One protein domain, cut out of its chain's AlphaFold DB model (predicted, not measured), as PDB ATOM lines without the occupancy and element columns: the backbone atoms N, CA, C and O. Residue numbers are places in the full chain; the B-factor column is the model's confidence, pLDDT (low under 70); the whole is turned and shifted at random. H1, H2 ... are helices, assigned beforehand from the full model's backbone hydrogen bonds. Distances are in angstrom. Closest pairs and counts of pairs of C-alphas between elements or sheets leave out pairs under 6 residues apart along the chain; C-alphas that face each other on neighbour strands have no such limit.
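This is residues 225 to 368 of the 587 residues of an uncharacterized protein of Thraustotheca clavata (UniProt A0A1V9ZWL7). A long rod is built along one straight helix, H3, with a pair of helices packed on each of two successive stretches of it: H1 and H2 on residues 294 to 315, H4 and H5 on residues 313 to 331. Two three-helix sections thus follow each other along the rod and share H3, and the loop before H3 sticks out at one end with residues 281 to 288, of which 287 and 288 belong to H3. The printed part has 144 residues with five named helices, H1 to H5 in chain order, and no named strand; its class is all helix. The whole is loose, with a radius of gyration of the C-alphas of 21.1 A, and spans 74 by 25 by 21 A.

H1, residues 225 to 246, begins at C-alpha 225 (82.935, 34.021, 79.888) and is 31.9 A long from first to last C-alpha. H2, residues 254 to 275, is 31.1 A long. H3, residues 287 to 331, is the longest helix at 65.9 A and runs from C-alpha 287 (93.311, 38.268, 91.542) to C-alpha 331 (78.564, -23.863, 75.300). H4, residues 334 to 345, measures 16.9 A. H5, residues 351 to 368, measures 25.8 A and ends at C-alpha 368 (87.041, -25.433, 73.815).

H3 is the hub and touches the four other helices. It touches H2 with residues 297 to 315, opposite ways at a shallow tilt of 21 degrees; the closest C-alphas, of Ala 263 and Gln 307, are 4.7 A apart. It touches H1 with residues 294 to 315, the same way at a shallow tilt of 11 degrees, closest at the C-alphas of Ile 237 and Glu 305, 6.6 A. H1 and H2, a helical hairpin, touch with residues 267 to 274 of H2, closest at the C-alphas of Cys 227 and Ile 274, 5.4 A. H5 touches H3 the same way at a shallow tilt of 19 degrees, closest at the C-alphas of Arg 314 and Thr 351, 6.4 A. H4 touches H3 with residues 336 to 340, closest at the C-alphas of Thr 337 and Val 328, 6.6 A. H4 and H5 are a hairpin at a shallow tilt of 7 degrees, closest at the C-alphas of Val 336 and Ile 361, 6.4 A. H1 and H2 are each apart from H4 and H5. The five helices form an up-and-down bundle, each running against the one before it. In H1, H2, H3, H4 and H5 every O i to N i+4 pair is within hydrogen-bond range.

The two C-alphas farthest apart, of Ser 283 and Cys 368, are 74.4 A apart. The printed part has no cut. The link from H2 to H3, 11 residues, is long. The mean pLDDT of the printed part is 90.5, and residue 283 is under 70.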
ATOM      1  N   GLN A 225      82.547  34.763  81.088       95.06
ATOM      2  CA  GLN A 225      82.935  34.021  79.888       95.06
ATOM      3  C   GLN A 225      83.325  32.572  80.212       95.06
ATOM      4  O   GLN A 225      82.964  31.661  79.471       95.06
ATOM      5  N   ARG A 226      84.060  32.345  81.308       94.25
ATOM      6  CA  ARG A 226      84.452  30.999  81.742       94.25
ATOM      7  C   ARG A 226      83.258  30.187  82.232       94.25
ATOM      8  O   ARG A 226      83.126  29.052  81.800       94.25
ATOM      9  N   CYS A 227      82.369  30.770  83.034       93.81
ATOM     10  CA  CYS A 227      81.123  30.126  83.453       93.81
ATOM     11  C   CYS A 227      80.287  29.699  82.245       93.81
ATOM     12  O   CYS A 227      79.809  28.575  82.230       93.81
ATOM     13  N   GLN A 228      80.161  30.549  81.219       95.44
ATOM     14  CA  GLN A 228      79.408  30.213  80.008       95.44
ATOM     15  C   GLN A 228      80.037  29.044  79.235       95.44
ATOM     16  O   GLN A 228      79.342  28.101  78.882       95.44
ATOM     17  N   LEU A 229      81.358  29.069  79.014       95.06
ATOM     18  CA  LEU A 229      82.058  27.964  78.345       95.06
ATOM     19  C   LEU A 229      81.959  26.651  79.133       95.06
ATOM     20  O   LEU A 229      81.818  25.584  78.539       95.06
ATOM     21  N   SER A 230      82.057  26.724  80.462       94.06
ATOM     22  CA  SER A 230      81.888  25.566  81.336       94.06
ATOM     23  C   SER A 230      80.446  25.053  81.324       94.06
ATOM     24  O   SER A 230      80.263  23.843  81.296       94.06
ATOM     25  N   ASP A 231      79.440  25.930  81.286       96.00
ATOM     26  CA  ASP A 231      78.020  25.557  81.194       96.00
ATOM     27  C   ASP A 231      77.717  24.808  79.894       96.00
ATOM     28  O   ASP A 231      77.193  23.698  79.933       96.00
ATOM     29  N   ASP A 232      78.158  25.340  78.748       95.50
ATOM     30  CA  ASP A 232      78.014  24.672  77.446       95.50
ATOM     31  C   ASP A 232      78.634  23.261  77.468       95.50
ATOM     32  O   ASP A 232      78.083  22.298  76.923       95.50
ATOM     33  N   ARG A 233      79.790  23.123  78.129       95.94
ATOM     34  CA  ARG A 233      80.511  21.853  78.254       95.94
ATOM     35  C   ARG A 233      79.790  20.887  79.201       95.94
ATOM     36  O   ARG A 233      79.616  19.729  78.839       95.94
ATOM     37  N   VAL A 234      79.292  21.351  80.348       94.94
ATOM     38  CA  VAL A 234      78.484  20.544  81.281       94.94
ATOM     39  C   VAL A 234      77.180  20.081  80.635       94.94
ATOM     40  O   VAL A 234      76.843  18.905  80.745       94.94
ATOM     41  N   GLN A 235      76.495  20.939  79.877       95.12
ATOM     42  CA  GLN A 235      75.300  20.553  79.119       95.12
ATOM     43  C   GLN A 235      75.611  19.487  78.060       95.12
ATOM     44  O   GLN A 235      74.829  18.554  77.868       95.12
ATOM     45  N   ALA A 236      76.767  19.571  77.393       95.50
ATOM     46  CA  ALA A 236      77.210  18.529  76.469       95.50
ATOM     47  C   ALA A 236      77.497  17.197  77.189       95.50
ATOM     48  O   ALA A 236      77.127  16.136  76.678       95.50
ATOM     49  N   ILE A 237      78.112  17.239  78.377       93.88
ATOM     50  CA  ILE A 237      78.360  16.062  79.229       93.88
ATOM     51  C   ILE A 237      77.032  15.444  79.681       93.88
ATOM     52  O   ILE A 237      76.850  14.237  79.556       93.88
ATOM     53  N   GLU A 238      76.073  16.248  80.136       93.38
ATOM     54  CA  GLU A 238      74.744  15.782  80.546       93.38
ATOM     55  C   GLU A 238      73.953  15.190  79.363       93.38
ATOM     56  O   GLU A 238      73.320  14.134  79.476       93.38
ATOM     57  N   GLY A 239      74.053  15.807  78.182       93.69
ATOM     58  CA  GLY A 239      73.508  15.268  76.936       93.69
ATOM     59  C   GLY A 239      74.122  13.915  76.561       93.69
ATOM     60  O   GLY A 239      73.398  12.976  76.221       93.69
ATOM     61  N   ARG A 240      75.449  13.765  76.678       93.75
ATOM     62  CA  ARG A 240      76.137  12.474  76.485       93.75
ATOM     63  C   ARG A 240      75.702  11.446  77.527       93.75
ATOM     64  O   ARG A 240      75.372  10.326  77.155       93.75
ATOM     65  N   PHE A 241      75.639  11.827  78.803       92.94
ATOM     66  CA  PHE A 241      75.187  10.958  79.888       92.94
ATOM     67  C   PHE A 241      73.796  10.388  79.585       92.94
ATOM     68  O   PHE A 241      73.598   9.178  79.585       92.94
ATOM     69  N   THR A 242      72.827  11.246  79.271       91.62
ATOM     70  CA  THR A 242      71.442  10.817  79.024       91.62
ATOM     71  C   THR A 242      71.302   9.944  77.778       91.62
ATOM     72  O   THR A 242      70.589   8.941  77.814       91.62
ATOM     73  N   THR A 243      71.988  10.290  76.687       92.31
ATOM     74  CA  THR A 243      71.898   9.553  75.418       92.31
ATOM     75  C   THR A 243      72.616   8.210  75.453       92.31
ATOM     76  O   THR A 243      72.051   7.221  74.992       92.31
ATOM     77  N   GLU A 244      73.830   8.144  75.998       90.31
ATOM     78  CA  GLU A 244      74.620   6.910  76.029       90.31
ATOM     79  C   GLU A 244      74.089   5.920  77.068       90.31
ATOM     80  O   GLU A 244      73.946   4.734  76.767       90.31
ATOM     81  N   VAL A 245      73.688   6.383  78.257       89.38
ATOM     82  CA  VAL A 245      73.096   5.501  79.280       89.38
ATOM     83  C   VAL A 245      71.789   4.885  78.774       89.38
ATOM     84  O   VAL A 245      71.543   3.703  78.996       89.38
ATOM     85  N   ALA A 246      70.981   5.632  78.012       88.62
ATOM     86  CA  ALA A 246      69.739   5.116  77.436       88.62
ATOM     87  C   ALA A 246      69.939   3.996  76.396       88.62
ATOM     88  O   ALA A 246      69.005   3.232  76.148       88.62
ATOM     89  N   LYS A 247      71.128   3.867  75.787       89.69
ATOM     90  CA  LYS A 247      71.435   2.759  74.860       89.69
ATOM     91  C   LYS A 247      71.627   1.425  75.581       89.69
ATOM     92  O   LYS A 247      71.532   0.374  74.949       89.69
ATOM     93  N   HIS A 248      71.904   1.459  76.882       85.69
ATOM     94  CA  HIS A 248      72.310   0.293  77.648       85.69
ATOM     95  C   HIS A 248      71.131  -0.317  78.411       85.69
ATOM     96  O   HIS A 248      70.470   0.338  79.212       85.69
ATOM     97  N   ALA A 249      70.893  -1.613  78.205       77.62
ATOM     98  CA  ALA A 249      69.798  -2.337  78.857       77.62
ATOM     99  C   ALA A 249      70.095  -2.737  80.318       77.62
ATOM    100  O   ALA A 249      69.175  -3.076  81.056       77.62
ATOM    101  N   PHE A 250      71.363  -2.709  80.745       77.88
ATOM    102  CA  PHE A 250      71.837  -3.344  81.985       77.88
ATOM    103  C   PHE A 250      72.291  -2.340  83.059       77.88
ATOM    104  O   PHE A 250      73.301  -2.540  83.733       77.88
ATOM    105  N   CYS A 251      71.542  -1.251  83.231       80.56
ATOM    106  CA  CYS A 251      71.902  -0.163  84.150       80.56
ATOM    107  C   CYS A 251      71.744  -0.507  85.645       80.56
ATOM    108  O   CYS A 251      72.230   0.239  86.491       80.56
ATOM    109  N   ASP A 252      71.090  -1.622  85.980       82.62
ATOM    110  CA  ASP A 252      70.701  -1.960  87.358       82.62
ATOM    111  C   ASP A 252      71.807  -2.652  88.176       82.62
ATOM    112  O   ASP A 252      71.633  -2.922  89.367       82.62
ATOM    113  N   HIS A 253      72.957  -2.965  87.567       83.69
ATOM    114  CA  HIS A 253      74.041  -3.648  88.272       83.69
ATOM    115  C   HIS A 253      74.636  -2.750  89.379       83.69
ATOM    116  O   HIS A 253      75.000  -1.610  89.085       83.69
ATOM    117  N   PRO A 254      74.829  -3.223  90.630       83.56
ATOM    118  CA  PRO A 254      75.224  -2.366  91.757       83.56
ATOM    119  C   PRO A 254      76.484  -1.518  91.523       83.56
ATOM    120  O   PRO A 254      76.518  -0.349  91.902       83.56
ATOM    121  N   ALA A 255      77.502  -2.085  90.864       78.31
ATOM    122  CA  ALA A 255      78.737  -1.369  90.529       78.31
ATOM    123  C   ALA A 255      78.528  -0.278  89.459       78.31
ATOM    124  O   ALA A 255      79.152   0.773  89.519       78.31
ATOM    125  N   VAL A 256      77.614  -0.501  88.510       87.19
ATOM    126  CA  VAL A 256      77.253   0.483  87.478       87.19
ATOM    127  C   VAL A 256      76.398   1.592  88.069       87.19
ATOM    128  O   VAL A 256      76.620   2.760  87.780       87.19
ATOM    129  N   VAL A 257      75.445   1.249  88.939       89.69
ATOM    130  CA  VAL A 257      74.604   2.230  89.634       89.69
ATOM    131  C   VAL A 257      75.460   3.190  90.463       89.69
ATOM    132  O   VAL A 257      75.183   4.389  90.478       89.69
ATOM    133  N   ALA A 258      76.501   2.682  91.129       88.62
ATOM    134  CA  ALA A 258      77.440   3.506  91.884       88.62
ATOM    135  C   ALA A 258      78.198   4.493  90.981       88.62
ATOM    136  O   ALA A 258      78.226   5.682  91.291       88.62
ATOM    137  N   ASP A 259      78.729   4.034  89.847       90.31
ATOM    138  CA  ASP A 259      79.468   4.891  88.911       90.31
ATOM    139  C   ASP A 259      78.558   5.902  88.206       90.31
ATOM    140  O   ASP A 259      78.894   7.078  88.102       90.31
ATOM    141  N   LEU A 260      77.359   5.488  87.782       92.06
ATOM    142  CA  LEU A 260      76.363   6.391  87.201       92.06
ATOM    143  C   LEU A 260      75.915   7.455  88.199       92.06
ATOM    144  O   LEU A 260      75.648   8.594  87.813       92.06
ATOM    145  N   LYS A 261      75.822   7.096  89.483       93.56
ATOM    146  CA  LYS A 261      75.559   8.059  90.548       93.56
ATOM    147  C   LYS A 261      76.740   9.011  90.731       93.56
ATOM    148  O   LYS A 261      76.506  10.211  90.769       93.56
ATOM    149  N   ALA A 262      77.975   8.509  90.781       92.88
ATOM    150  CA  ALA A 262      79.172   9.342  90.892       92.88
ATOM    151  C   ALA A 262      79.290  10.337  89.725       92.88
ATOM    152  O   ALA A 262      79.536  11.518  89.950       92.88
ATOM    153  N   ALA A 263      79.016   9.894  88.493       93.69
ATOM    154  CA  ALA A 263      78.974  10.758  87.318       93.69
ATOM    155  C   ALA A 263      77.886  11.839  87.428       93.69
ATOM    156  O   ALA A 263      78.158  13.013  87.183       93.69
ATOM    157  N   LYS A 264      76.665  11.482  87.855       94.62
ATOM    158  CA  LYS A 264      75.591  12.465  88.098       94.62
ATOM    159  C   LYS A 264      75.952  13.469  89.191       94.62
ATOM    160  O   LYS A 264      75.696  14.658  89.022       94.62
ATOM    161  N   ASP A 265      76.532  12.997  90.290       95.12
ATOM    162  CA  ASP A 265      76.938  13.838  91.414       95.12
ATOM    163  C   ASP A 265      78.058  14.808  90.983       95.12
ATOM    164  O   ASP A 265      78.011  15.983  91.343       95.12
ATOM    165  N   ALA A 266      79.002  14.370  90.138       95.12
ATOM    166  CA  ALA A 266      80.053  15.222  89.573       95.12
ATOM    167  C   ALA A 266      79.507  16.273  88.586       95.12
ATOM    168  O   ALA A 266      79.856  17.450  88.682       95.12
ATOM    169  N   ILE A 267      78.582  15.895  87.694       94.44
ATOM    170  CA  ILE A 267      77.875  16.839  86.803       94.44
ATOM    171  C   ILE A 267      77.114  17.891  87.628       94.44
ATOM    172  O   ILE A 267      77.151  19.088  87.324       94.44
ATOM    173  N   ALA A 268      76.442  17.460  88.701       94.69
ATOM    174  CA  ALA A 268      75.742  18.358  89.611       94.69
ATOM    175  C   ALA A 268      76.716  19.289  90.349       94.69
ATOM    176  O   ALA A 268      76.444  20.485  90.442       94.69
ATOM    177  N   ALA A 269      77.861  18.784  90.818       93.44
ATOM    178  CA  ALA A 269      78.901  19.591  91.450       93.44
ATOM    179  C   ALA A 269      79.419  20.686  90.500       93.44
ATOM    180  O   ALA A 269      79.361  21.867  90.851       93.44
ATOM    181  N   ALA A 270      79.787  20.334  89.265       93.25
ATOM    182  CA  ALA A 270      80.202  21.305  88.249       93.25
ATOM    183  C   ALA A 270      79.118  22.365  87.987       93.25
ATOM    184  O   ALA A 270      79.391  23.569  88.002       93.25
ATOM    185  N   SER A 271      77.859  21.934  87.859       93.75
ATOM    186  CA  SER A 271      76.709  22.835  87.705       93.75
ATOM    187  C   SER A 271      76.547  23.779  88.901       93.75
ATOM    188  O   SER A 271      76.217  24.953  88.735       93.75
ATOM    189  N   THR A 272      76.780  23.307  90.129       94.00
ATOM    190  CA  THR A 272      76.693  24.163  91.320       94.00
ATOM    191  C   THR A 272      77.779  25.232  91.340       94.00
ATOM    192  O   THR A 272      77.455  26.386  91.630       94.00
ATOM    193  N   THR A 273      79.017  24.899  90.970       92.38
ATOM    194  CA  THR A 273      80.135  25.853  90.895       92.38
ATOM    195  C   THR A 273      79.886  26.932  89.836       92.38
ATOM    196  O   THR A 273      80.171  28.109  90.070       92.38
ATOM    197  N   ILE A 274      79.279  26.565  88.701       92.56
ATOM    198  CA  ILE A 274      78.874  27.498  87.635       92.56
ATOM    199  C   ILE A 274      77.756  28.434  88.111       92.56
ATOM    200  O   ILE A 274      77.838  29.647  87.919       92.56
ATOM    201  N   ASN A 275      76.731  27.889  88.773       91.38
ATOM    202  CA  ASN A 275      75.571  28.652  89.244       91.38
ATOM    203  C   ASN A 275      75.880  29.590  90.425       91.38
ATOM    204  O   ASN A 275      75.088  30.486  90.718       91.38
ATOM    205  N   HIS A 276      77.023  29.410  91.092       91.00
ATOM    206  CA  HIS A 276      77.460  30.231  92.222       91.00
ATOM    207  C   HIS A 276      78.798  30.921  91.917       91.00
ATOM    208  O   HIS A 276      79.824  30.585  92.516       91.00
ATOM    209  N   PRO A 277      78.813  31.906  90.998       89.12
ATOM    210  CA  PRO A 277      80.032  32.614  90.644       89.12
ATOM    211  C   PRO A 277      80.601  33.410  91.818       89.12
ATOM    212  O   PRO A 277      79.871  33.971  92.644       89.12
ATOM    213  N   ILE A 278      81.934  33.493  91.871       90.25
ATOM    214  CA  ILE A 278      82.640  34.283  92.881       90.25
ATOM    215  C   ILE A 278      82.210  35.757  92.827       90.25
ATOM    216  O   ILE A 278      82.102  36.370  91.764       90.25
ATOM    217  N   ALA A 279      81.986  36.360  93.996       88.19
ATOM    218  CA  ALA A 279      81.629  37.771  94.099       88.19
ATOM    219  C   ALA A 279      82.857  38.667  93.842       88.19
ATOM    220  O   ALA A 279      83.644  38.947  94.749       88.19
ATOM    221  N   VAL A 280      83.000  39.145  92.605       83.44
ATOM    222  CA  VAL A 280      84.117  40.002  92.158       83.44
ATOM    223  C   VAL A 280      84.046  41.427  92.742       83.44
ATOM    224  O   VAL A 280      85.059  42.113  92.853       83.44
ATOM    225  N   ASP A 281      82.863  41.867  93.181       75.81
ATOM    226  CA  ASP A 281      82.636  43.241  93.654       75.81
ATOM    227  C   ASP A 281      83.074  43.499  95.106       75.81
ATOM    228  O   ASP A 281      83.133  44.654  95.541       75.81
ATOM    229  N   LYS A 282      83.396  42.453  95.877       76.75
ATOM    230  CA  LYS A 282      83.821  42.608  97.276       76.75
ATOM    231  C   LYS A 282      85.226  43.208  97.347       76.75
ATOM    232  O   LYS A 282      86.123  42.839  96.595       76.75
ATOM    233  N   SER A 283      85.447  44.111  98.306       69.88
ATOM    234  CA  SER A 283      86.749  44.764  98.519       69.88
ATOM    235  C   SER A 283      87.876  43.808  98.917       69.88
ATOM    236  O   SER A 283      89.036  44.200  98.875       69.88
ATOM    237  N   THR A 284      87.537  42.581  99.308       81.69
ATOM    238  CA  THR A 284      88.469  41.534  99.739       81.69
ATOM    239  C   THR A 284      88.883  40.585  98.620       81.69
ATOM    240  O   THR A 284      89.782  39.787  98.843       81.69
ATOM    241  N   THR A 285      88.227  40.625  97.455       84.31
ATOM    242  CA  THR A 285      88.498  39.678  96.367       84.31
ATOM    243  C   THR A 285      89.801  40.046  95.670       84.31
ATOM    244  O   THR A 285      89.940  41.154  95.144       84.31
ATOM    245  N   THR A 286      90.751  39.116  95.676       89.38
ATOM    246  CA  THR A 286      92.054  39.274  95.024       89.38
ATOM    247  C   THR A 286      92.080  38.609  93.646       89.38
ATOM    248  O   THR A 286      91.214  37.799  93.314       89.38
ATOM    249  N   GLU A 287      93.085  38.939  92.832       89.56
ATOM    250  CA  GLU A 287      93.311  38.268  91.542       89.56
ATOM    251  C   GLU A 287      93.528  36.758  91.718       89.56
ATOM    252  O   GLU A 287      93.011  35.961  90.936       89.56
ATOM    253  N   GLU A 288      94.221  36.361  92.789       91.50
ATOM    254  CA  GLU A 288      94.440  34.955  93.135       91.50
ATOM    255  C   GLU A 288      93.129  34.222  93.426       91.50
ATOM    256  O   GLU A 288      92.982  33.067  93.040       91.50
ATOM    257  N   ASP A 289      92.161  34.875  94.076       92.06
ATOM    258  CA  ASP A 289      90.860  34.262  94.365       92.06
ATOM    259  C   ASP A 289      90.047  34.039  93.085       92.06
ATOM    260  O   ASP A 289      89.396  33.004  92.933       92.06
ATOM    261  N   VAL A 290      90.107  34.992  92.146       92.81
ATOM    262  CA  VAL A 290      89.473  34.857  90.826       92.81
ATOM    263  C   VAL A 290      90.104  33.703  90.053       92.81
ATOM    264  O   VAL A 290      89.377  32.893  89.478       92.81
ATOM    265  N   GLN A 291      91.435  33.591  90.067       93.19
ATOM    266  CA  GLN A 291      92.130  32.502  89.388       93.19
ATOM    267  C   GLN A 291      91.813  31.143  90.024       93.19
ATOM    268  O   GLN A 291      91.424  30.231  89.303       93.19
ATOM    269  N   LYS A 292      91.847  31.030  91.359       94.25
ATOM    270  CA  LYS A 292      91.458  29.803  92.080       94.25
ATOM    271  C   LYS A 292      90.034  29.363  91.750       94.25
ATOM    272  O   LYS A 292      89.780  28.171  91.623       94.25
ATOM    273  N   TYR A 293      89.101  30.307  91.607       95.38
ATOM    274  CA  TYR A 293      87.735  29.992  91.188       95.38
ATOM    275  C   TYR A 293      87.679  29.455  89.749       95.38
ATOM    276  O   TYR A 293      86.971  28.486  89.490       95.38
ATOM    277  N   ILE A 294      88.428  30.056  88.818       94.50
ATOM    278  CA  ILE A 294      88.502  29.587  87.425       94.50
ATOM    279  C   ILE A 294      89.132  28.192  87.348       94.50
ATOM    280  O   ILE A 294      88.618  27.343  86.621       94.50
ATOM    281  N   ASP A 295      90.202  27.949  88.101       94.38
ATOM    282  CA  ASP A 295      90.860  26.643  88.159       94.38
ATOM    283  C   ASP A 295      89.895  25.594  88.729       94.38
ATOM    284  O   ASP A 295      89.706  24.542  88.126       94.38
ATOM    285  N   LYS A 296      89.172  25.927  89.808       94.88
ATOM    286  CA  LYS A 296      88.160  25.039  90.394       94.88
ATOM    287  C   LYS A 296      87.013  24.724  89.429       94.88
ATOM    288  O   LYS A 296      86.592  23.577  89.335       94.88
ATOM    289  N   LEU A 297      86.528  25.721  88.683       94.50
ATOM    290  CA  LEU A 297      85.537  25.504  87.622       94.50
ATOM    291  C   LEU A 297      86.035  24.513  86.570       94.50
ATOM    292  O   LEU A 297      85.254  23.713  86.068       94.50
ATOM    293  N   GLN A 298      87.308  24.605  86.187       94.88
ATOM    294  CA  GLN A 298      87.887  23.705  85.202       94.88
ATOM    295  C   GLN A 298      88.039  22.288  85.766       94.88
ATOM    296  O   GLN A 298      87.628  21.341  85.099       94.88
ATOM    297  N   GLU A 299      88.556  22.157  86.989       95.69
ATOM    298  CA  GLU A 299      88.690  20.877  87.692       95.69
ATOM    299  C   GLU A 299      87.343  20.156  87.822       95.69
ATOM    300  O   GLU A 299      87.256  18.979  87.486       95.69
ATOM    301  N   ASP A 300      86.280  20.853  88.237       95.50
ATOM    302  CA  ASP A 300      84.958  20.238  88.415       95.50
ATOM    303  C   ASP A 300      84.373  19.731  87.083       95.50
ATOM    304  O   ASP A 300      83.734  18.678  87.034       95.50
ATOM    305  N   VAL A 301      84.597  20.460  85.982       95.75
ATOM    306  CA  VAL A 301      84.154  20.037  84.643       95.75
ATOM    307  C   VAL A 301      84.962  18.837  84.146       95.75
ATOM    308  O   VAL A 301      84.388  17.908  83.582       95.75
ATOM    309  N   GLU A 302      86.280  18.834  84.353       94.81
ATOM    310  CA  GLU A 302      87.149  17.707  83.995       94.81
ATOM    311  C   GLU A 302      86.829  16.455  84.825       94.81
ATOM    312  O   GLU A 302      86.787  15.350  84.282       94.81
ATOM    313  N   GLU A 303      86.530  16.615  86.116       94.69
ATOM    314  CA  GLU A 303      86.079  15.524  86.979       94.69
ATOM    315  C   GLU A 303      84.740  14.949  86.492       94.69
ATOM    316  O   GLU A 303      84.599  13.729  86.400       94.69
ATOM    317  N   ALA A 304      83.783  15.796  86.100       95.19
ATOM    318  CA  ALA A 304      82.516  15.342  85.527       95.19
ATOM    319  C   ALA A 304      82.704  14.539  84.224       95.19
ATOM    320  O   ALA A 304      82.057  13.503  84.050       95.19
ATOM    321  N   GLU A 305      83.605  14.966  83.329       95.06
ATOM    322  CA  GLU A 305      83.952  14.200  82.121       95.06
ATOM    323  C   GLU A 305      84.581  12.852  82.461       95.06
ATOM    324  O   GLU A 305      84.158  11.823  81.934       95.06
ATOM    325  N   TYR A 306      85.555  12.846  83.372       94.69
ATOM    326  CA  TYR A 306      86.252  11.633  83.775       94.69
ATOM    327  C   TYR A 306      85.300  10.601  84.392       94.69
ATOM    328  O   TYR A 306      85.335   9.426  84.025       94.69
ATOM    329  N   GLN A 307      84.423  11.035  85.302       93.44
ATOM    330  CA  GLN A 307      83.443  10.150  85.935       93.44
ATOM    331  C   GLN A 307      82.418   9.623  84.922       93.44
ATOM    332  O   GLN A 307      82.042   8.452  84.987       93.44
ATOM    333  N   LEU A 308      81.995  10.451  83.958       93.88
ATOM    334  CA  LEU A 308      81.139  10.001  82.860       93.88
ATOM    335  C   LEU A 308      81.835   8.920  82.023       93.88
ATOM    336  O   LEU A 308      81.262   7.852  81.824       93.88
ATOM    337  N   ASP A 309      83.052   9.176  81.543       93.19
ATOM    338  CA  ASP A 309      83.777   8.234  80.685       93.19
ATOM    339  C   ASP A 309      84.070   6.913  81.423       93.19
ATOM    340  O   ASP A 309      83.942   5.835  80.839       93.19
ATOM    341  N   ALA A 310      84.374   6.965  82.726       89.94
ATOM    342  CA  ALA A 310      84.530   5.776  83.564       89.94
ATOM    343  C   ALA A 310      83.226   4.964  83.683       89.94
ATOM    344  O   ALA A 310      83.244   3.737  83.533       89.94
ATOM    345  N   ALA A 311      82.090   5.637  83.903       91.31
ATOM    346  CA  ALA A 311      80.784   4.990  83.988       91.31
ATOM    347  C   ALA A 311      80.358   4.365  82.648       91.31
ATOM    348  O   ALA A 311      79.850   3.242  82.626       91.31
ATOM    349  N   LEU A 312      80.607   5.054  81.527       91.06
ATOM    350  CA  LEU A 312      80.344   4.536  80.181       91.06
ATOM    351  C   LEU A 312      81.216   3.317  79.865       91.06
ATOM    352  O   LEU A 312      80.693   2.299  79.427       91.06
ATOM    353  N   ALA A 313      82.510   3.360  80.189       90.50
ATOM    354  CA  ALA A 313      83.393   2.209  80.005       90.50
ATOM    355  C   ALA A 313      82.924   0.980  80.805       90.50
ATOM    356  O   ALA A 313      83.016  -0.154  80.329       90.50
ATOM    357  N   ARG A 314      82.392   1.181  82.021       89.31
ATOM    358  CA  ARG A 314      81.825   0.078  82.812       89.31
ATOM    359  C   ARG A 314      80.505  -0.439  82.224       89.31
ATOM    360  O   ARG A 314      80.263  -1.643  82.287       89.31
ATOM    361  N   LEU A 315      79.681   0.424  81.628       90.69
ATOM    362  CA  LEU A 315      78.466   0.032  80.901       90.69
ATOM    363  C   LEU A 315      78.769  -0.781  79.631       90.69
ATOM    364  O   LEU A 315      78.142  -1.823  79.411       90.69
ATOM    365  N   ASP A 316      79.752  -0.362  78.836       90.19
ATOM    366  CA  ASP A 316      80.204  -1.106  77.654       90.19
ATOM    367  C   ASP A 316      80.698  -2.503  78.059       90.19
ATOM    368  O   ASP A 316      80.270  -3.523  77.511       90.19
ATOM    369  N   MET A 317      81.513  -2.567  79.115       90.56
ATOM    370  CA  MET A 317      82.002  -3.823  79.683       90.56
ATOM    371  C   MET A 317      80.861  -4.726  80.192       90.56
ATOM    372  O   MET A 317      80.913  -5.939  79.991       90.56
ATOM    373  N   MET A 318      79.809  -4.177  80.815       90.06
ATOM    374  CA  MET A 318      78.625  -4.968  81.198       90.06
ATOM    375  C   MET A 318      77.939  -5.593  79.983       90.06
ATOM    376  O   MET A 318      77.509  -6.746  80.038       90.06
ATOM    377  N   THR A 319      77.828  -4.840  78.890       89.25
ATOM    378  CA  THR A 319      77.233  -5.334  77.645       89.25
ATOM    379  C   THR A 319      78.043  -6.505  77.102       89.25
ATOM    380  O   THR A 319      77.483  -7.563  76.808       89.25
ATOM    381  N   GLU A 320      79.371  -6.366  77.059       90.25
ATOM    382  CA  GLU A 320      80.269  -7.457  76.681       90.25
ATOM    383  C   GLU A 320      80.155  -8.665  77.619       90.25
ATOM    384  O   GLU A 320      80.189  -9.807  77.156       90.25
ATOM    385  N   TYR A 321      79.991  -8.438  78.924       92.19
ATOM    386  CA  TYR A 321      79.830  -9.502  79.910       92.19
ATOM    387  C   TYR A 321      78.541 -10.292  79.680       92.19
ATOM    388  O   TYR A 321      78.563 -11.519  79.750       92.19
ATOM    389  N   HIS A 322      77.425  -9.631  79.372       89.81
ATOM    390  CA  HIS A 322      76.166 -10.325  79.099       89.81
ATOM    391  C   HIS A 322      76.218 -11.151  77.811       89.81
ATOM    392  O   HIS A 322      75.691 -12.265  77.793       89.81
ATOM    393  N   VAL A 323      76.894 -10.653  76.772       91.12
ATOM    394  CA  VAL A 323      77.174 -11.433  75.556       91.12
ATOM    395  C   VAL A 323      78.016 -12.660  75.903       91.12
ATOM    396  O   VAL A 323      77.631 -13.782  75.586       91.12
ATOM    397  N   LEU A 324      79.111 -12.464  76.640       92.50
ATOM    398  CA  LEU A 324      79.991 -13.547  77.069       92.50
ATOM    399  C   LEU A 324      79.247 -14.583  77.922       92.50
ATOM    400  O   LEU A 324      79.399 -15.780  77.716       92.50
ATOM    401  N   LYS A 325      78.398 -14.142  78.851       92.69
ATOM    402  CA  LYS A 325      77.571 -15.013  79.690       92.69
ATOM    403  C   LYS A 325      76.630 -15.880  78.857       92.69
ATOM    404  O   LYS A 325      76.502 -17.064  79.160       92.69
ATOM    405  N   ALA A 326      76.000 -15.320  77.824       92.12
ATOM    406  CA  ALA A 326      75.163 -16.085  76.905       92.12
ATOM    407  C   ALA A 326      75.987 -17.125  76.126       92.12
ATOM    408  O   ALA A 326      75.591 -18.286  76.077       92.12
ATOM    409  N   GLU A 327      77.165 -16.743  75.611       92.25
ATOM    410  CA  GLU A 327      78.078 -17.667  74.919       92.25
ATOM    411  C   GLU A 327      78.526 -18.830  75.825       92.25
ATOM    412  O   GLU A 327      78.523 -19.985  75.403       92.25
ATOM    413  N   VAL A 328      78.872 -18.552  77.089       92.19
ATOM    414  CA  VAL A 328      79.257 -19.588  78.065       92.19
ATOM    415  C   VAL A 328      78.086 -20.523  78.384       92.19
ATOM    416  O   VAL A 328      78.279 -21.737  78.467       92.19
ATOM    417  N   GLN A 329      76.875 -19.980  78.549       90.56
ATOM    418  CA  GLN A 329      75.671 -20.772  78.825       90.56
ATOM    419  C   GLN A 329      75.286 -21.684  77.656       90.56
ATOM    420  O   GLN A 329      74.872 -22.816  77.892       90.56
ATOM    421  N   GLU A 330      75.433 -21.210  76.418       90.00
ATOM    422  CA  GLU A 330      75.195 -22.011  75.215       90.00
ATOM    423  C   GLU A 330      76.218 -23.150  75.080       90.00
ATOM    424  O   GLU A 330      75.856 -24.268  74.720       90.00
ATOM    425  N   PHE A 331      77.482 -22.886  75.423       86.81
ATOM    426  CA  PHE A 331      78.564 -23.863  75.300       86.81
ATOM    427  C   PHE A 331      78.531 -24.971  76.374       86.81
ATOM    428  O   PHE A 331      78.929 -26.100  76.102       86.81
ATOM    429  N   ASN A 332      78.028 -24.671  77.581       85.94
ATOM    430  CA  ASN A 332      77.786 -25.629  78.674       85.94
ATOM    431  C   ASN A 332      79.024 -26.440  79.141       85.94
ATOM    432  O   ASN A 332      78.921 -27.618  79.486       85.94
ATOM    433  N   ASP A 333      80.203 -25.808  79.188       87.88
ATOM    434  CA  ASP A 333      81.432 -26.404  79.738       87.88
ATOM    435  C   ASP A 333      81.662 -25.993  81.204       87.88
ATOM    436  O   ASP A 333      81.568 -24.816  81.575       87.88
ATOM    437  N   ALA A 334      81.980 -26.968  82.060       87.38
ATOM    438  CA  ALA A 334      82.134 -26.757  83.499       87.38
ATOM    439  C   ALA A 334      83.345 -25.876  83.861       87.38
ATOM    440  O   ALA A 334      83.279 -25.115  84.829       87.38
ATOM    441  N   SER A 335      84.438 -25.954  83.095       86.50
ATOM    442  CA  SER A 335      85.659 -25.179  83.343       86.50
ATOM    443  C   SER A 335      85.453 -23.698  83.022       86.50
ATOM    444  O   SER A 335      85.790 -22.830  83.830       86.50
ATOM    445  N   VAL A 336      84.788 -23.402  81.904       89.94
ATOM    446  CA  VAL A 336      84.450 -22.032  81.495       89.94
ATOM    447  C   VAL A 336      83.392 -21.432  82.429       89.94
ATOM    448  O   VAL A 336      83.501 -20.276  82.839       89.94
ATOM    449  N   THR A 337      82.413 -22.234  82.855       91.25
ATOM    450  CA  THR A 337      81.406 -21.814  83.846       91.25
ATOM    451  C   THR A 337      82.048 -21.469  85.197       91.25
ATOM    452  O   THR A 337      81.630 -20.521  85.862       91.25
ATOM    453  N   ALA A 338      83.095 -22.192  85.610       91.19
ATOM    454  CA  ALA A 338      83.839 -21.868  86.824       91.19
ATOM    455  C   ALA A 338      84.550 -20.505  86.725       91.19
ATOM    456  O   ALA A 338      84.485 -19.734  87.683       91.19
ATOM    457  N   LEU A 339      85.153 -20.179  85.576       91.81
ATOM    458  CA  LEU A 339      85.769 -18.866  85.329       91.81
ATOM    459  C   LEU A 339      84.731 -17.732  85.278       91.81
ATOM    460  O   LEU A 339      84.963 -16.640  85.792       91.81
ATOM    461  N   LEU A 340      83.541 -17.987  84.731       92.62
ATOM    462  CA  LEU A 340      82.447 -17.016  84.786       92.62
ATOM    463  C   LEU A 340      82.011 -16.739  86.239       92.62
ATOM    464  O   LEU A 340      81.786 -15.588  86.611       92.62
ATOM    465  N   ASN A 341      81.955 -17.766  87.091       91.25
ATOM    466  CA  ASN A 341      81.623 -17.611  88.511       91.25
ATOM    467  C   ASN A 341      82.708 -16.865  89.310       91.25
ATOM    468  O   ASN A 341      82.392 -16.198  90.298       91.25
ATOM    469  N   THR A 342      83.988 -16.987  88.939       92.06
ATOM    470  CA  THR A 342      85.056 -16.184  89.563       92.06
ATOM    471  C   THR A 342      84.973 -14.728  89.120       92.06
ATOM    472  O   THR A 342      85.132 -13.842  89.960       92.06
ATOM    473  N   LEU A 343      84.635 -14.472  87.850       91.44
ATOM    474  CA  LEU A 343      84.344 -13.129  87.341       91.44
ATOM    475  C   LEU A 343      83.162 -12.485  88.081       91.44
ATOM    476  O   LEU A 343      83.271 -11.346  88.525       91.44
ATOM    477  N   GLU A 344      82.070 -13.223  88.310       88.94
ATOM    478  CA  GLU A 344      80.898 -12.733  89.057       88.94
ATOM    479  C   GLU A 344      81.205 -12.349  90.517       88.94
ATOM    480  O   GLU A 344      80.496 -11.545  91.115       88.94
ATOM    481  N   LYS A 345      82.276 -12.879  91.111       89.06
ATOM    482  CA  LYS A 345      82.726 -12.482  92.457       89.06
ATOM    483  C   LYS A 345      83.692 -11.297  92.439       89.06
ATOM    484  O   LYS A 345      83.935 -10.698  93.481       89.06
ATOM    485  N   ALA A 346      84.233 -10.968  91.270       89.06
ATOM    486  CA  ALA A 346      85.285  -9.982  91.060       89.06
ATOM    487  C   ALA A 346      84.769  -8.605  90.608       89.06
ATOM    488  O   ALA A 346      85.560  -7.748  90.236       89.06
ATOM    489  N   TRP A 347      83.458  -8.354  90.663       83.88
ATOM    490  CA  TRP A 347      82.856  -7.077  90.246       83.88
ATOM    491  C   TRP A 347      83.302  -5.845  91.049       83.88
ATOM    492  O   TRP A 347      82.990  -4.720  90.664       83.88
ATOM    493  N   VAL A 348      84.012  -6.048  92.162       83.12
ATOM    494  CA  VAL A 348      84.614  -4.979  92.978       83.12
ATOM    495  C   VAL A 348      85.996  -4.567  92.446       83.12
ATOM    496  O   VAL A 348      86.496  -3.502  92.806       83.12
ATOM    497  N   ASP A 349      86.610  -5.376  91.580       84.75
ATOM    498  CA  ASP A 349      87.923  -5.094  91.005       84.75
ATOM    499  C   ASP A 349      87.862  -3.918  90.005       84.75
ATOM    500  O   ASP A 349      86.798  -3.438  89.597       84.75
ATOM    501  N   SER A 350      89.032  -3.431  89.583       84.31
ATOM    502  CA  SER A 350      89.111  -2.396  88.550       84.31
ATOM    503  C   SER A 350      88.516  -2.885  87.224       84.31
ATOM    504  O   SER A 350      88.651  -4.053  86.858       84.31
ATOM    505  N   THR A 351      87.932  -1.971  86.440       85.38
ATOM    506  CA  THR A 351      87.378  -2.270  85.104       85.38
ATOM    507  C   THR A 351      88.410  -2.962  84.202       85.38
ATOM    508  O   THR A 351      88.086  -3.901  83.484       85.38
ATOM    509  N   SER A 352      89.687  -2.572  84.298       85.69
ATOM    510  CA  SER A 352      90.791  -3.220  83.577       85.69
ATOM    511  C   SER A 352      90.992  -4.692  83.955       85.69
ATOM    512  O   SER A 352      91.221  -5.514  83.071       85.69
ATOM    513  N   SER A 353      90.881  -5.032  85.242       89.56
ATOM    514  CA  SER A 353      91.039  -6.404  85.732       89.56
ATOM    515  C   SER A 353      89.861  -7.287  85.315       89.56
ATOM    516  O   SER A 353      90.056  -8.431  84.907       89.56
ATOM    517  N   ILE A 354      88.640  -6.745  85.352       90.19
ATOM    518  CA  ILE A 354      87.436  -7.447  84.890       90.19
ATOM    519  C   ILE A 354      87.543  -7.745  83.386       90.19
ATOM    520  O   ILE A 354      87.318  -8.882  82.974       90.19
ATOM    521  N   LEU A 355      87.972  -6.771  82.574       90.31
ATOM    522  CA  LEU A 355      88.203  -6.967  81.138       90.31
ATOM    523  C   LEU A 355      89.260  -8.040  80.848       90.31
ATOM    524  O   LEU A 355      89.105  -8.819  79.910       90.31
ATOM    525  N   GLU A 356      90.331  -8.106  81.635       92.00
ATOM    526  CA  GLU A 356      91.361  -9.139  81.486       92.00
ATOM    527  C   GLU A 356      90.806 -10.542  81.769       92.00
ATOM    528  O   GLU A 356      90.976 -11.445  80.950       92.00
ATOM    529  N   LYS A 357      90.031 -10.697  82.848       92.38
ATOM    530  CA  LYS A 357      89.327 -11.951  83.163       92.38
ATOM    531  C   LYS A 357      88.306 -12.331  82.082       92.38
ATOM    532  O   LYS A 357      88.164 -13.501  81.743       92.38
ATOM    533  N   MET A 358      87.613 -11.357  81.484       93.88
ATOM    534  CA  MET A 358      86.717 -11.606  80.346       93.88
ATOM    535  C   MET A 358      87.471 -12.098  79.105       93.88
ATOM    536  O   MET A 358      86.982 -12.994  78.414       93.88
ATOM    537  N   ARG A 359      88.665 -11.558  78.825       93.38
ATOM    538  CA  ARG A 359      89.527 -12.059  77.740       93.38
ATOM    539  C   ARG A 359      89.994 -13.485  78.004       93.38
ATOM    540  O   ARG A 359      89.967 -14.289  77.079       93.38
ATOM    541  N   GLU A 360      90.362 -13.809  79.242       92.38
ATOM    542  CA  GLU A 360      90.740 -15.172  79.637       92.38
ATOM    543  C   GLU A 360      89.595 -16.167  79.388       92.38
ATOM    544  O   GLU A 360      89.803 -17.222  78.787       92.38
ATOM    545  N   ILE A 361      88.361 -15.804  79.758       92.94
ATOM    546  CA  ILE A 361      87.171 -16.625  79.482       92.94
ATOM    547  C   ILE A 361      86.958 -16.798  77.974       92.94
ATOM    548  O   ILE A 361      86.706 -17.917  77.531       92.94
ATOM    549  N   ARG A 362      87.074 -15.728  77.173       93.31
ATOM    550  CA  ARG A 362      86.955 -15.816  75.704       93.31
ATOM    551  C   ARG A 362      88.017 -16.737  75.104       93.31
ATOM    552  O   ARG A 362      87.679 -17.609  74.313       93.31
ATOM    553  N   GLN A 363      89.271 -16.600  75.530       90.94
ATOM    554  CA  GLN A 363      90.357 -17.468  75.080       90.94
ATOM    555  C   GLN A 363      90.064 -18.939  75.403       90.94
ATOM    556  O   GLN A 363      90.272 -19.812  74.561       90.94
ATOM    557  N   LYS A 364      89.535 -19.221  76.600       88.88
ATOM    558  CA  LYS A 364      89.141 -20.579  76.991       88.88
ATOM    559  C   LYS A 364      87.950 -21.101  76.188       88.88
ATOM    560  O   LYS A 364      87.995 -22.245  75.750       88.88
ATOM    561  N   LEU A 365      86.937 -20.274  75.928       90.19
ATOM    562  CA  LEU A 365      85.827 -20.624  75.034       90.19
ATOM    563  C   LEU A 365      86.322 -21.012  73.640       90.19
ATOM    564  O   LEU A 365      85.906 -22.038  73.109       90.19
ATOM    565  N   ASP A 366      87.226 -20.224  73.061       89.06
ATOM    566  CA  ASP A 366      87.765 -20.495  71.730       89.06
ATOM    567  C   ASP A 366      88.603 -21.783  71.711       89.06
ATOM    568  O   ASP A 366      88.440 -22.604  70.806       89.06
ATOM    569  N   GLN A 367      89.413 -22.036  72.748       86.06
ATOM    570  CA  GLN A 367      90.120 -23.315  72.919       86.06
ATOM    571  C   GLN A 367      89.146 -24.502  72.984       86.06
ATOM    572  O   GLN A 367      89.364 -25.522  72.328       86.06
ATOM    573  N   CYS A 368      88.045 -24.377  73.729       85.69
ATOM    574  CA  CYS A 368      87.041 -25.433  73.815       85.69
ATOM    575  C   CYS A 368      86.283 -25.631  72.488       85.69
ATOM    576  O   CYS A 368      86.027 -26.772  72.106       85.69
TER     577      CYS A 368